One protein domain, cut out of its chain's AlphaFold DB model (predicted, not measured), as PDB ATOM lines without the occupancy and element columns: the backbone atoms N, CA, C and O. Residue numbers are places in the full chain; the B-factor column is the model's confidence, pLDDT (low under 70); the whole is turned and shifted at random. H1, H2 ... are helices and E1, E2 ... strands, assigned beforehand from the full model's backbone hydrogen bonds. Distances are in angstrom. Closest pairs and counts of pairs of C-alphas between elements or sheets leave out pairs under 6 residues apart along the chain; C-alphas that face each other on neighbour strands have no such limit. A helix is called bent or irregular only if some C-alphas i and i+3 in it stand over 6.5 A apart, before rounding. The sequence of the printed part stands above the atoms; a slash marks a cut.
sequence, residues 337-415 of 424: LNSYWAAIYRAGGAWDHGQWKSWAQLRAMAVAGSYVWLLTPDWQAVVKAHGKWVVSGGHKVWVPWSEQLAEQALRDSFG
ATOM      1  N   LEU A 337     287.990 151.319 419.190       50.09
ATOM      2  CA  LEU A 337     288.231 151.298 420.645       50.09
ATOM      3  C   LEU A 337     289.633 151.803 421.018       50.09
ATOM      4  O   LEU A 337     289.794 152.527 421.996       50.09
ATOM      5  N   ASN A 338     290.635 151.522 420.189       54.44
ATOM      6  CA  ASN A 338     291.998 151.984 420.436       54.44
ATOM      7  C   ASN A 338     292.163 153.492 420.264       54.44
ATOM      8  O   ASN A 338     292.930 154.098 420.999       54.44
ATOM      9  N   SER A 339     291.432 154.125 419.342       58.56
ATOM     10  CA  SER A 339     291.478 155.585 419.181       58.56
ATOM     11  C   SER A 339     290.915 156.297 420.417       58.56
ATOM     12  O   SER A 339     291.463 157.311 420.854       58.56
ATOM     13  N   TYR A 340     289.860 155.728 421.007       66.75
ATOM     14  CA  TYR A 340     289.282 156.178 422.273       66.75
ATOM     15  C   TYR A 340     290.280 156.025 423.433       66.75
ATOM     16  O   TYR A 340     290.595 157.007 424.107       66.75
ATOM     17  N   TRP A 341     290.860 154.835 423.612       68.44
ATOM     18  CA  TRP A 341     291.821 154.590 424.693       68.44
ATOM     19  C   TRP A 341     293.144 155.341 424.517       68.44
ATOM     20  O   TRP A 341     293.690 155.840 425.496       68.44
ATOM     21  N   ALA A 342     293.618 155.543 423.287       57.94
ATOM     22  CA  ALA A 342     294.803 156.352 423.008       57.94
ATOM     23  C   ALA A 342     294.600 157.835 423.365       57.94
ATOM     24  O   ALA A 342     295.544 158.509 423.780       57.94
ATOM     25  N   ALA A 343     293.381 158.368 423.217       64.75
ATOM     26  CA  ALA A 343     293.060 159.719 423.675       64.75
ATOM     27  C   ALA A 343     293.089 159.817 425.209       64.75
ATOM     28  O   ALA A 343     293.653 160.769 425.746       64.75
ATOM     29  N   ILE A 344     292.557 158.804 425.899       70.12
ATOM     30  CA  ILE A 344     292.582 158.691 427.366       70.12
ATOM     31  C   ILE A 344     294.018 158.555 427.889       70.12
ATOM     32  O   ILE A 344     294.396 159.250 428.830       70.12
ATOM     33  N   TYR A 345     294.842 157.727 427.243       57.50
ATOM     34  CA  TYR A 345     296.262 157.581 427.562       57.50
ATOM     35  C   TYR A 345     297.004 158.920 427.472       57.50
ATOM     36  O   TYR A 345     297.654 159.329 428.432       57.50
ATOM     37  N   ARG A 346     296.849 159.659 426.361       59.75
ATOM     38  CA  ARG A 346     297.475 160.985 426.184       59.75
ATOM     39  C   ARG A 346     296.998 162.019 427.205       59.75
ATOM     40  O   ARG A 346     297.758 162.917 427.552       59.75
ATOM     41  N   ALA A 347     295.760 161.900 427.680       65.56
ATOM     42  CA  ALA A 347     295.210 162.748 428.735       65.56
ATOM     43  C   ALA A 347     295.656 162.327 430.153       65.56
ATOM     44  O   ALA A 347     295.339 163.015 431.121       65.56
ATOM     45  N   GLY A 348     296.377 161.207 430.291       61.38
ATOM     46  CA  GLY A 348     296.821 160.648 431.570       61.38
ATOM     47  C   GLY A 348     295.723 159.934 432.371       61.38
ATOM     48  O   GLY A 348     295.981 159.480 433.490       61.38
ATOM     49  N   GLY A 349     294.511 159.814 431.827       79.00
ATOM     50  CA  GLY A 349     293.343 159.285 432.526       79.00
ATOM     51  C   GLY A 349     292.013 159.747 431.928       79.00
ATOM     52  O   GLY A 349     291.971 160.427 430.902       79.00
ATOM     53  N   ALA A 350     290.917 159.356 432.573       86.31
ATOM     54  CA  ALA A 350     289.566 159.786 432.222       86.31
ATOM     55  C   ALA A 350     288.649 159.819 433.450       86.31
ATOM     56  O   ALA A 350     288.936 159.220 434.488       86.31
ATOM     57  N   TRP A 351     287.519 160.511 433.317       86.00
ATOM     58  CA  TRP A 351     286.436 160.442 434.293       86.00
ATOM     59  C   TRP A 351     285.618 159.167 434.080       86.00
ATOM     60  O   TRP A 351     285.040 158.979 433.013       86.00
ATOM     61  N   ASP A 352     285.537 158.333 435.113       81.56
ATOM     62  CA  ASP A 352     284.717 157.124 435.165       81.56
ATOM     63  C   ASP A 352     283.805 157.187 436.402       81.56
ATOM     64  O   ASP A 352     284.272 157.422 437.517       81.56
ATOM     65  N   HIS A 353     282.488 157.063 436.202       80.81
ATOM     66  CA  HIS A 353     281.461 157.148 437.258       80.81
ATOM     67  C   HIS A 353     281.631 158.327 438.248       80.81
ATOM     68  O   HIS A 353     281.389 158.198 439.448       80.81
ATOM     69  N   GLY A 354     282.037 159.501 437.750       84.94
ATOM     70  CA  GLY A 354     282.202 160.714 438.562       84.94
ATOM     71  C   GLY A 354     283.520 160.799 439.336       84.94
ATOM     72  O   GLY A 354     283.680 161.703 440.153       84.94
ATOM     73  N   GLN A 355     284.476 159.904 439.073       87.69
ATOM     74  CA  GLN A 355     285.830 159.970 439.621       87.69
ATOM     75  C   GLN A 355     286.873 160.015 438.507       87.69
ATOM     76  O   GLN A 355     286.773 159.293 437.518       87.69
ATOM     77  N   TRP A 356     287.899 160.847 438.677       88.31
ATOM     78  CA  TRP A 356     289.073 160.790 437.813       88.31
ATOM     79  C   TRP A 356     289.850 159.503 438.097       88.31
ATOM     80  O   TRP A 356     290.226 159.241 439.242       88.31
ATOM     81  N   LYS A 357     290.090 158.712 437.057       84.69
ATOM     82  CA  LYS A 357     290.915 157.506 437.090       84.69
ATOM     83  C   LYS A 357     292.149 157.740 436.235       84.69
ATOM     84  O   LYS A 357     292.041 158.234 435.111       84.69
ATOM     85  N   SER A 358     293.319 157.393 436.760       78.94
ATOM     86  CA  SER A 358     294.558 157.456 435.985       78.94
ATOM     87  C   SER A 358     294.567 156.393 434.887       78.94
ATOM     88  O   SER A 358     293.844 155.397 434.962       78.94
ATOM     89  N   TRP A 359     295.430 156.561 433.884       70.94
ATOM     90  CA  TRP A 359     295.657 155.520 432.877       70.94
ATOM     91  C   TRP A 359     295.961 154.151 433.502       70.94
ATOM     92  O   TRP A 359     295.410 153.147 433.063       70.94
ATOM     93  N   ALA A 360     296.777 154.112 434.563       66.38
ATOM     94  CA  ALA A 360     297.133 152.868 435.244       66.38
ATOM     95  C   ALA A 360     295.897 152.107 435.759       66.38
ATOM     96  O   ALA A 360     295.852 150.890 435.633       66.38
ATOM     97  N   GLN A 361     294.890 152.829 436.260       76.00
ATOM     98  CA  GLN A 361     293.632 152.260 436.762       76.00
ATOM     99  C   GLN A 361     292.665 151.873 435.631       76.00
ATOM    100  O   GLN A 361     291.841 150.979 435.761       76.00
ATOM    101  N   LEU A 362     292.738 152.550 434.484       76.19
ATOM    102  CA  LEU A 362     291.865 152.265 433.335       76.19
ATOM    103  C   LEU A 362     292.425 151.180 432.409       76.19
ATOM    104  O   LEU A 362     291.726 150.699 431.515       76.19
ATOM    105  N   ARG A 363     293.674 150.780 432.634       71.56
ATOM    106  CA  ARG A 363     294.461 149.895 431.776       71.56
ATOM    107  C   ARG A 363     293.742 148.581 431.472       71.56
ATOM    108  O   ARG A 363     293.583 148.236 430.308       71.56
ATOM    109  N   ALA A 364     293.235 147.890 432.493       74.25
ATOM    110  CA  ALA A 364     292.538 146.617 432.306       74.25
ATOM    111  C   ALA A 364     291.269 146.767 431.452       74.25
ATOM    112  O   ALA A 364     290.990 145.929 430.596       74.25
ATOM    113  N   MET A 365     290.515 147.854 431.636       82.62
ATOM    114  CA  MET A 365     289.320 148.131 430.831       82.62
ATOM    115  C   MET A 365     289.677 148.446 429.383       82.62
ATOM    116  O   MET A 365     288.982 147.983 428.476       82.62
ATOM    117  N   ALA A 366     290.754 149.210 429.176       72.62
ATOM    118  CA  ALA A 366     291.254 149.545 427.851       72.62
ATOM    119  C   ALA A 366     291.577 148.291 427.060       72.62
ATOM    120  O   ALA A 366     291.004 148.027 426.008       72.62
ATOM    121  N   VAL A 367     292.400 147.464 427.677       68.56
ATOM    122  CA  VAL A 367     292.789 146.159 427.198       68.56
ATOM    123  C   VAL A 367     291.584 145.261 426.896       68.56
ATOM    124  O   VAL A 367     291.432 144.787 425.776       68.56
ATOM    125  N   ALA A 368     290.692 145.032 427.856       74.56
ATOM    126  CA  ALA A 368     289.567 144.122 427.655       74.56
ATOM    127  C   ALA A 368     288.596 144.616 426.574       74.56
ATOM    128  O   ALA A 368     288.033 143.808 425.840       74.56
ATOM    129  N   GLY A 369     288.431 145.934 426.432       73.75
ATOM    130  CA  GLY A 369     287.673 146.518 425.328       73.75
ATOM    131  C   GLY A 369     288.359 146.316 423.976       73.75
ATOM    132  O   GLY A 369     287.705 145.972 422.994       73.75
ATOM    133  N   SER A 370     289.675 146.495 423.929       65.19
ATOM    134  CA  SER A 370     290.510 146.302 422.746       65.19
ATOM    135  C   SER A 370     290.511 144.839 422.271       65.19
ATOM    136  O   SER A 370     290.362 144.580 421.080       65.19
ATOM    137  N   TYR A 371     290.558 143.880 423.194       66.50
ATOM    138  CA  TYR A 371     290.554 142.444 422.900       66.50
ATOM    139  C   TYR A 371     289.181 141.790 423.089       66.50
ATOM    140  O   TYR A 371     289.107 140.582 423.304       66.50
ATOM    141  N   VAL A 372     288.084 142.556 423.004       76.56
ATOM    142  CA  VAL A 372     286.740 142.056 423.346       76.56
ATOM    143  C   VAL A 372     286.393 140.759 422.611       76.56
ATOM    144  O   VAL A 372     285.869 139.839 423.221       76.56
ATOM    145  N   TRP A 373     286.763 140.632 421.335       65.31
ATOM    146  CA  TRP A 373     286.482 139.449 420.512       65.31
ATOM    147  C   TRP A 373     287.308 138.209 420.868       65.31
ATOM    148  O   TRP A 373     286.948 137.108 420.461       65.31
ATOM    149  N   LEU A 374     288.393 138.384 421.622       64.69
ATOM    150  CA  LEU A 374     289.231 137.300 422.134       64.69
ATOM    151  C   LEU A 374     288.890 136.938 423.586       64.69
ATOM    152  O   LEU A 374     289.433 135.970 424.113       64.69
ATOM    153  N   LEU A 375     287.991 137.684 424.240       76.06
ATOM    154  CA  LEU A 375     287.447 137.274 425.532       76.06
ATOM    155  C   LEU A 375     286.608 136.003 425.374       76.06
ATOM    156  O   LEU A 375     286.062 135.740 424.299       76.06
ATOM    157  N   THR A 376     286.430 135.243 426.457       81.88
ATOM    158  CA  THR A 376     285.476 134.124 426.439       81.88
ATOM    159  C   THR A 376     284.066 134.614 426.063       81.88
ATOM    160  O   THR A 376     283.719 135.767 426.350       81.88
ATOM    161  N   PRO A 377     283.208 133.772 425.453       84.94
ATOM    162  CA  PRO A 377     281.860 134.181 425.044       84.94
ATOM    163  C   PRO A 377     281.020 134.802 426.174       84.94
ATOM    164  O   PRO A 377     280.270 135.753 425.943       84.94
ATOM    165  N   ASP A 378     281.187 134.320 427.408       91.50
ATOM    166  CA  ASP A 378     280.527 134.889 428.585       91.50
ATOM    167  C   ASP A 378     280.993 136.324 428.847       91.50
ATOM    168  O   ASP A 378     280.175 137.225 429.045       91.50
ATOM    169  N   TRP A 379     282.302 136.574 428.792       92.81
ATOM    170  CA  TRP A 379     282.856 137.910 428.990       92.81
ATOM    171  C   TRP A 379     282.524 138.868 427.846       92.81
ATOM    172  O   TRP A 379     282.251 140.040 428.107       92.81
ATOM    173  N   GLN A 380     282.416 138.379 426.610       85.94
ATOM    174  CA  GLN A 380     281.876 139.161 425.493       85.94
ATOM    175  C   GLN A 380     280.452 139.657 425.790       85.94
ATOM    176  O   GLN A 380     280.138 140.832 425.570       85.94
ATOM    177  N   ALA A 381     279.591 138.789 426.335       90.25
ATOM    178  CA  ALA A 381     278.230 139.154 426.718       90.25
ATOM    179  C   ALA A 381     278.201 140.179 427.864       90.25
ATOM    180  O   ALA A 381     277.403 141.116 427.821       90.25
ATOM    181  N   VAL A 382     279.096 140.048 428.848       93.81
ATOM    182  CA  VAL A 382     279.239 141.004 429.959       93.81
ATOM    183  C   VAL A 382     279.664 142.389 429.466       93.81
ATOM    184  O   VAL A 382     279.056 143.386 429.857       93.81
ATOM    185  N   VAL A 383     280.664 142.468 428.579       87.00
ATOM    186  CA  VAL A 383     281.106 143.744 427.987       87.00
ATOM    187  C   VAL A 383     279.965 144.391 427.205       87.00
ATOM    188  O   VAL A 383     279.667 145.566 427.412       87.00
ATOM    189  N   LYS A 384     279.264 143.616 426.365       87.62
ATOM    190  CA  LYS A 384     278.111 144.091 425.584       87.62
ATOM    191  C   LYS A 384     276.957 144.584 426.462       87.62
ATOM    192  O   LYS A 384     276.251 145.510 426.076       87.62
ATOM    193  N   ALA A 385     276.751 143.967 427.623       91.88
ATOM    194  CA  ALA A 385     275.722 144.358 428.582       91.88
ATOM    195  C   ALA A 385     276.161 145.496 429.522       91.88
ATOM    196  O   ALA A 385     275.364 145.931 430.350       91.88
ATOM    197  N   HIS A 386     277.403 145.983 429.406       90.62
ATOM    198  CA  HIS A 386     278.012 146.971 430.303       90.62
ATOM    199  C   HIS A 386     278.053 146.535 431.780       90.62
ATOM    200  O   HIS A 386     278.019 147.370 432.687       90.62
ATOM    201  N   GLY A 387     278.146 145.229 432.043       93.81
ATOM    202  CA  GLY A 387     278.178 144.673 433.394       93.81
ATOM    203  C   GLY A 387     277.548 143.288 433.497       93.81
ATOM    204  O   GLY A 387     277.186 142.667 432.497       93.81
ATOM    205  N   LYS A 388     277.438 142.778 434.727       95.81
ATOM    206  CA  LYS A 388     276.814 141.477 435.002       95.81
ATOM    207  C   LYS A 388     276.061 141.454 436.326       95.81
ATOM    208  O   LYS A 388     276.375 142.197 437.252       95.81
ATOM    209  N   TRP A 389     275.099 140.542 436.440       94.38
ATOM    210  CA  TRP A 389     274.442 140.231 437.710       94.38
ATOM    211  C   TRP A 389     275.298 139.263 438.532       94.38
ATOM    212  O   TRP A 389     275.714 138.222 438.025       94.38
ATOM    213  N   VAL A 390     275.513 139.569 439.812       91.69
ATOM    214  CA  VAL A 390     276.167 138.675 440.783       91.69
ATOM    215  C   VAL A 390     275.258 138.447 441.987       91.69
ATOM    216  O   VAL A 390     274.407 139.282 442.293       91.69
ATOM    217  N   VAL A 391     275.420 137.316 442.675       93.25
ATOM    218  CA  VAL A 391     274.710 137.051 443.932       93.25
ATOM    219  C   VAL A 391     275.592 137.496 445.093       93.25
ATOM    220  O   VAL A 391     276.687 136.972 445.268       93.25
ATOM    221  N   SER A 392     275.111 138.449 445.891       89.31
ATOM    222  CA  SER A 392     275.770 138.918 447.112       89.31
ATOM    223  C   SER A 392     274.760 138.912 448.255       89.31
ATOM    224  O   SER A 392     273.659 139.446 448.116       89.31
ATOM    225  N   GLY A 393     275.082 138.227 449.357       88.94
ATOM    226  CA  GLY A 393     274.174 138.090 450.504       88.94
ATOM    227  C   GLY A 393     272.811 137.460 450.170       88.94
ATOM    228  O   GLY A 393     271.823 137.787 450.811       88.94
ATOM    229  N   GLY A 394     272.733 136.604 449.144       93.06
ATOM    230  CA  GLY A 394     271.481 135.967 448.699       93.06
ATOM    231  C   GLY A 394     270.626 136.794 447.728       93.06
ATOM    232  O   GLY A 394     269.618 136.292 447.236       93.06
ATOM    233  N   HIS A 395     271.034 138.020 447.386       92.25
ATOM    234  CA  HIS A 395     270.322 138.892 446.448       92.25
ATOM    235  C   HIS A 395     271.112 139.089 445.150       92.25
ATOM    236  O   HIS A 395     272.343 139.117 445.155       92.25
ATOM    237  N   LYS A 396     270.404 139.246 444.021       93.88
ATOM    238  CA  LYS A 396     271.022 139.627 442.743       93.88
ATOM    239  C   LYS A 396     271.331 141.122 442.745       93.88
ATOM    240  O   LYS A 396     270.429 141.935 442.917       93.88
ATOM    241  N   VAL A 397     272.590 141.466 442.505       94.81
ATOM    242  CA  VAL A 397     273.088 142.843 442.417       94.81
ATOM    243  C   VAL A 397     273.749 143.043 441.056       94.81
ATOM    244  O   VAL A 397     274.460 142.159 440.575       94.81
ATOM    245  N   TRP A 398     273.487 144.182 440.416       94.38
ATOM    246  CA  TRP A 398     274.147 144.557 439.169       94.38
ATOM    247  C   TRP A 398     275.534 145.123 439.467       94.38
ATOM    248  O   TRP A 398     275.660 146.072 440.240       94.38
ATOM    249  N   VAL A 399     276.564 144.555 438.844       93.06
ATOM    250  CA  VAL A 399     277.935 145.069 438.895       93.06
ATOM    251  C   VAL A 399     278.261 145.657 437.523       93.06
ATOM    252  O   VAL A 399     278.287 144.900 436.547       93.06
ATOM    253  N   PRO A 400     278.490 146.979 437.419       91.94
ATOM    254  CA  PRO A 400     278.828 147.606 436.150       91.94
ATOM    255  C   PRO A 400     280.211 147.159 435.676       91.94
ATOM    256  O   PRO A 400     281.091 146.823 436.478       91.94
ATOM    257  N   TRP A 401     280.404 147.184 434.358       89.81
ATOM    258  CA  TRP A 401     281.721 147.008 433.757       89.81
ATOM    259  C   TRP A 401     282.717 147.997 434.374       89.81
ATOM    260  O   TRP A 401     282.458 149.196 434.435       89.81
ATOM    261  N   SER A 402     283.827 147.473 434.881       88.44
ATOM    262  CA  SER A 402     284.795 148.187 435.718       88.44
ATOM    263  C   SER A 402     286.179 147.563 435.564       88.44
ATOM    264  O   SER A 402     286.299 146.473 435.008       88.44
ATOM    265  N   GLU A 403     287.212 148.219 436.097       84.50
ATOM    266  CA  GLU A 403     288.589 147.704 436.166       84.50
ATOM    267  C   GLU A 403     288.635 146.270 436.702       84.50
ATOM    268  O   GLU A 403     289.224 145.397 436.081       84.50
ATOM    269  N   GLN A 404     287.919 145.997 437.789       86.88
ATOM    270  CA  GLN A 404     287.941 144.699 438.459       86.88
ATOM    271  C   GLN A 404     287.283 143.589 437.626       86.88
ATOM    272  O   GLN A 404     287.791 142.469 437.557       86.88
ATOM    273  N   LEU A 405     286.163 143.895 436.954       90.81
ATOM    274  CA  LEU A 405     285.552 142.960 436.005       90.81
ATOM    275  C   LEU A 405     286.414 142.781 434.757       90.81
ATOM    276  O   LEU A 405     286.489 141.669 434.248       90.81
ATOM    277  N   ALA A 406     287.066 143.843 434.287       86.25
ATOM    278  CA  ALA A 406     287.974 143.771 433.158       86.25
ATOM    279  C   ALA A 406     289.185 142.900 433.491       86.25
ATOM    280  O   ALA A 406     289.462 141.962 432.760       86.25
ATOM    281  N   GLU A 407     289.842 143.106 434.630       81.62
ATOM    282  CA  GLU A 407     290.917 142.231 435.092       81.62
ATOM    283  C   GLU A 407     290.472 140.776 435.180       81.62
ATOM    284  O   GLU A 407     291.191 139.902 434.709       81.62
ATOM    285  N   GLN A 408     289.292 140.503 435.741       86.56
ATOM    286  CA  GLN A 408     288.769 139.142 435.795       86.56
ATOM    287  C   GLN A 408     288.527 138.579 434.390       86.56
ATOM    288  O   GLN A 408     288.920 137.450 434.123       86.56
ATOM    289  N   ALA A 409     287.950 139.364 433.477       84.75
ATOM    290  CA  ALA A 409     287.736 138.959 432.091       84.75
ATOM    291  C   ALA A 409     289.041 138.578 431.406       84.75
ATOM    292  O   ALA A 409     289.119 137.557 430.726       84.75
ATOM    293  N   LEU A 410     290.075 139.382 431.625       74.19
ATOM    294  CA  LEU A 410     291.397 139.136 431.087       74.19
ATOM    295  C   LEU A 410     292.045 137.913 431.728       74.19
ATOM    296  O   LEU A 410     292.637 137.114 431.018       74.19
ATOM    297  N   ARG A 411     291.895 137.723 433.042       76.12
ATOM    298  CA  ARG A 411     292.425 136.545 433.738       76.12
ATOM    299  C   ARG A 411     291.748 135.262 433.277       76.12
ATOM    300  O   ARG A 411     292.423 134.265 433.053       76.12
ATOM    301  N   ASP A 412     290.434 135.297 433.100       81.50
ATOM    302  CA  ASP A 412     289.647 134.144 432.664       81.50
ATOM    303  C   ASP A 412     289.889 133.816 431.185       81.50
ATOM    304  O   ASP A 412     289.847 132.651 430.802       81.50
ATOM    305  N   SER A 413     290.139 134.835 430.355       72.69
ATOM    306  CA  SER A 413     290.338 134.664 428.908       72.69
ATOM    307  C   SER A 413     291.799 134.407 428.529       72.69
ATOM    308  O   SER A 413     292.058 133.707 427.556       72.69
ATOM    309  N   PHE A 414     292.752 134.953 429.289       62.78
ATOM    310  CA  PHE A 414     294.180 134.978 428.941       62.78
ATOM    311  C   PHE A 414     295.119 134.477 430.055       62.78
ATOM    312  O   PHE A 414     296.327 134.394 429.835       62.78
ATOM    313  N   GLY A 415     294.604 134.114 431.236       63.56
ATOM    314  CA  GLY A 415     295.391 133.652 432.388       63.56
ATOM    315  C   GLY A 415     295.822 134.768 433.352       63.56
ATOM    316  O   GLY A 415     295.649 135.952 433.087       63.56
TER     317      GLY A 415
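This is residues 337 to 415 of the 424 residues of the protein "Prenyltransferase and squalene oxidase repeat-containing protein" of Alicyclobacillus macrosporangiidus (UniProt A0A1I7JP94). The domain is built of two units in a row, each a helix, a two-stranded hairpin and a second helix: H1, E1, E2 and H2 make one, H3, E3, E4 and H4 the other. H2 and H4 meet in the middle and join the units, H1 packs on the other side of H2, and the longer hairpin E3 and E4 reaches away to one end of the longest axis. The printed part has 79 residues with four named helices and four named strands, in the order H1 E1 E2 H2 H3 E3 E4 H4, and its class is mixed, helices and strands. Each hairpin is an antiparallel sheet of two strands. The whole is compact, with a radius of gyration of the C-alphas of 13.1 A and spans of 42 by 29 by 20 A.

Find C-alpha 337 at (288.231, 151.298, 420.645); from there H1 runs over residues 337 to 346, 14.5 A long. Next come the strands E1, residues 349 to 352, 9.3 A, and E2, residues 355 to 358, 9.8 A. H2 follows at once, residues 359 to 370, 14.6 A; it is irregular, with C-alphas 361 and 364 7.3 A apart. H3 holds residues 377 to 384, 10.6 A. Look for C-alpha 387 at (278.178, 144.673, 433.394), where E3 begins; it runs to residue 392, 15.1 A, and E4 takes residues 395 to 400, 15.9 A. H4, residues 403 to 414, 15.7 A, ends with C-alpha 414 at (294.180, 134.978, 428.941).

Start at H1, which touches H2 at a shallow tilt of 12 degrees, opposite ways; their closest C-alphas, of Tyr 345 and Trp 359, are 5.7 A apart. In the hairpin E1 and E2, find N 350 and O 357 within hydrogen-bond range at 3.0 A. H2 touches H4 at a steep tilt of 48 degrees, the same way, closest at the C-alphas of Met 365 and Ala 406, 5.1 A. H3 is close to H4 but not clearly touching, closest at the C-alphas of Trp 379 and Ala 409, 5.9 A. In the hairpin E3 and E4, N 397 and O 390 stand 2.8 A apart, within hydrogen-bond range. Every O i to N i+4 pair is within range in H1, H3 and H4, and 6 of 8 are in H2. H1 and H4 are apart.

The two farthest C-alphas, of Arg 346 and Gly 394, are 42.5 A apart. The printed part has no cut and no long link. The mean pLDDT of the printed part is 79.6; look for values under 70 at 19 residues, among them 337 to 343 and 345 to 348.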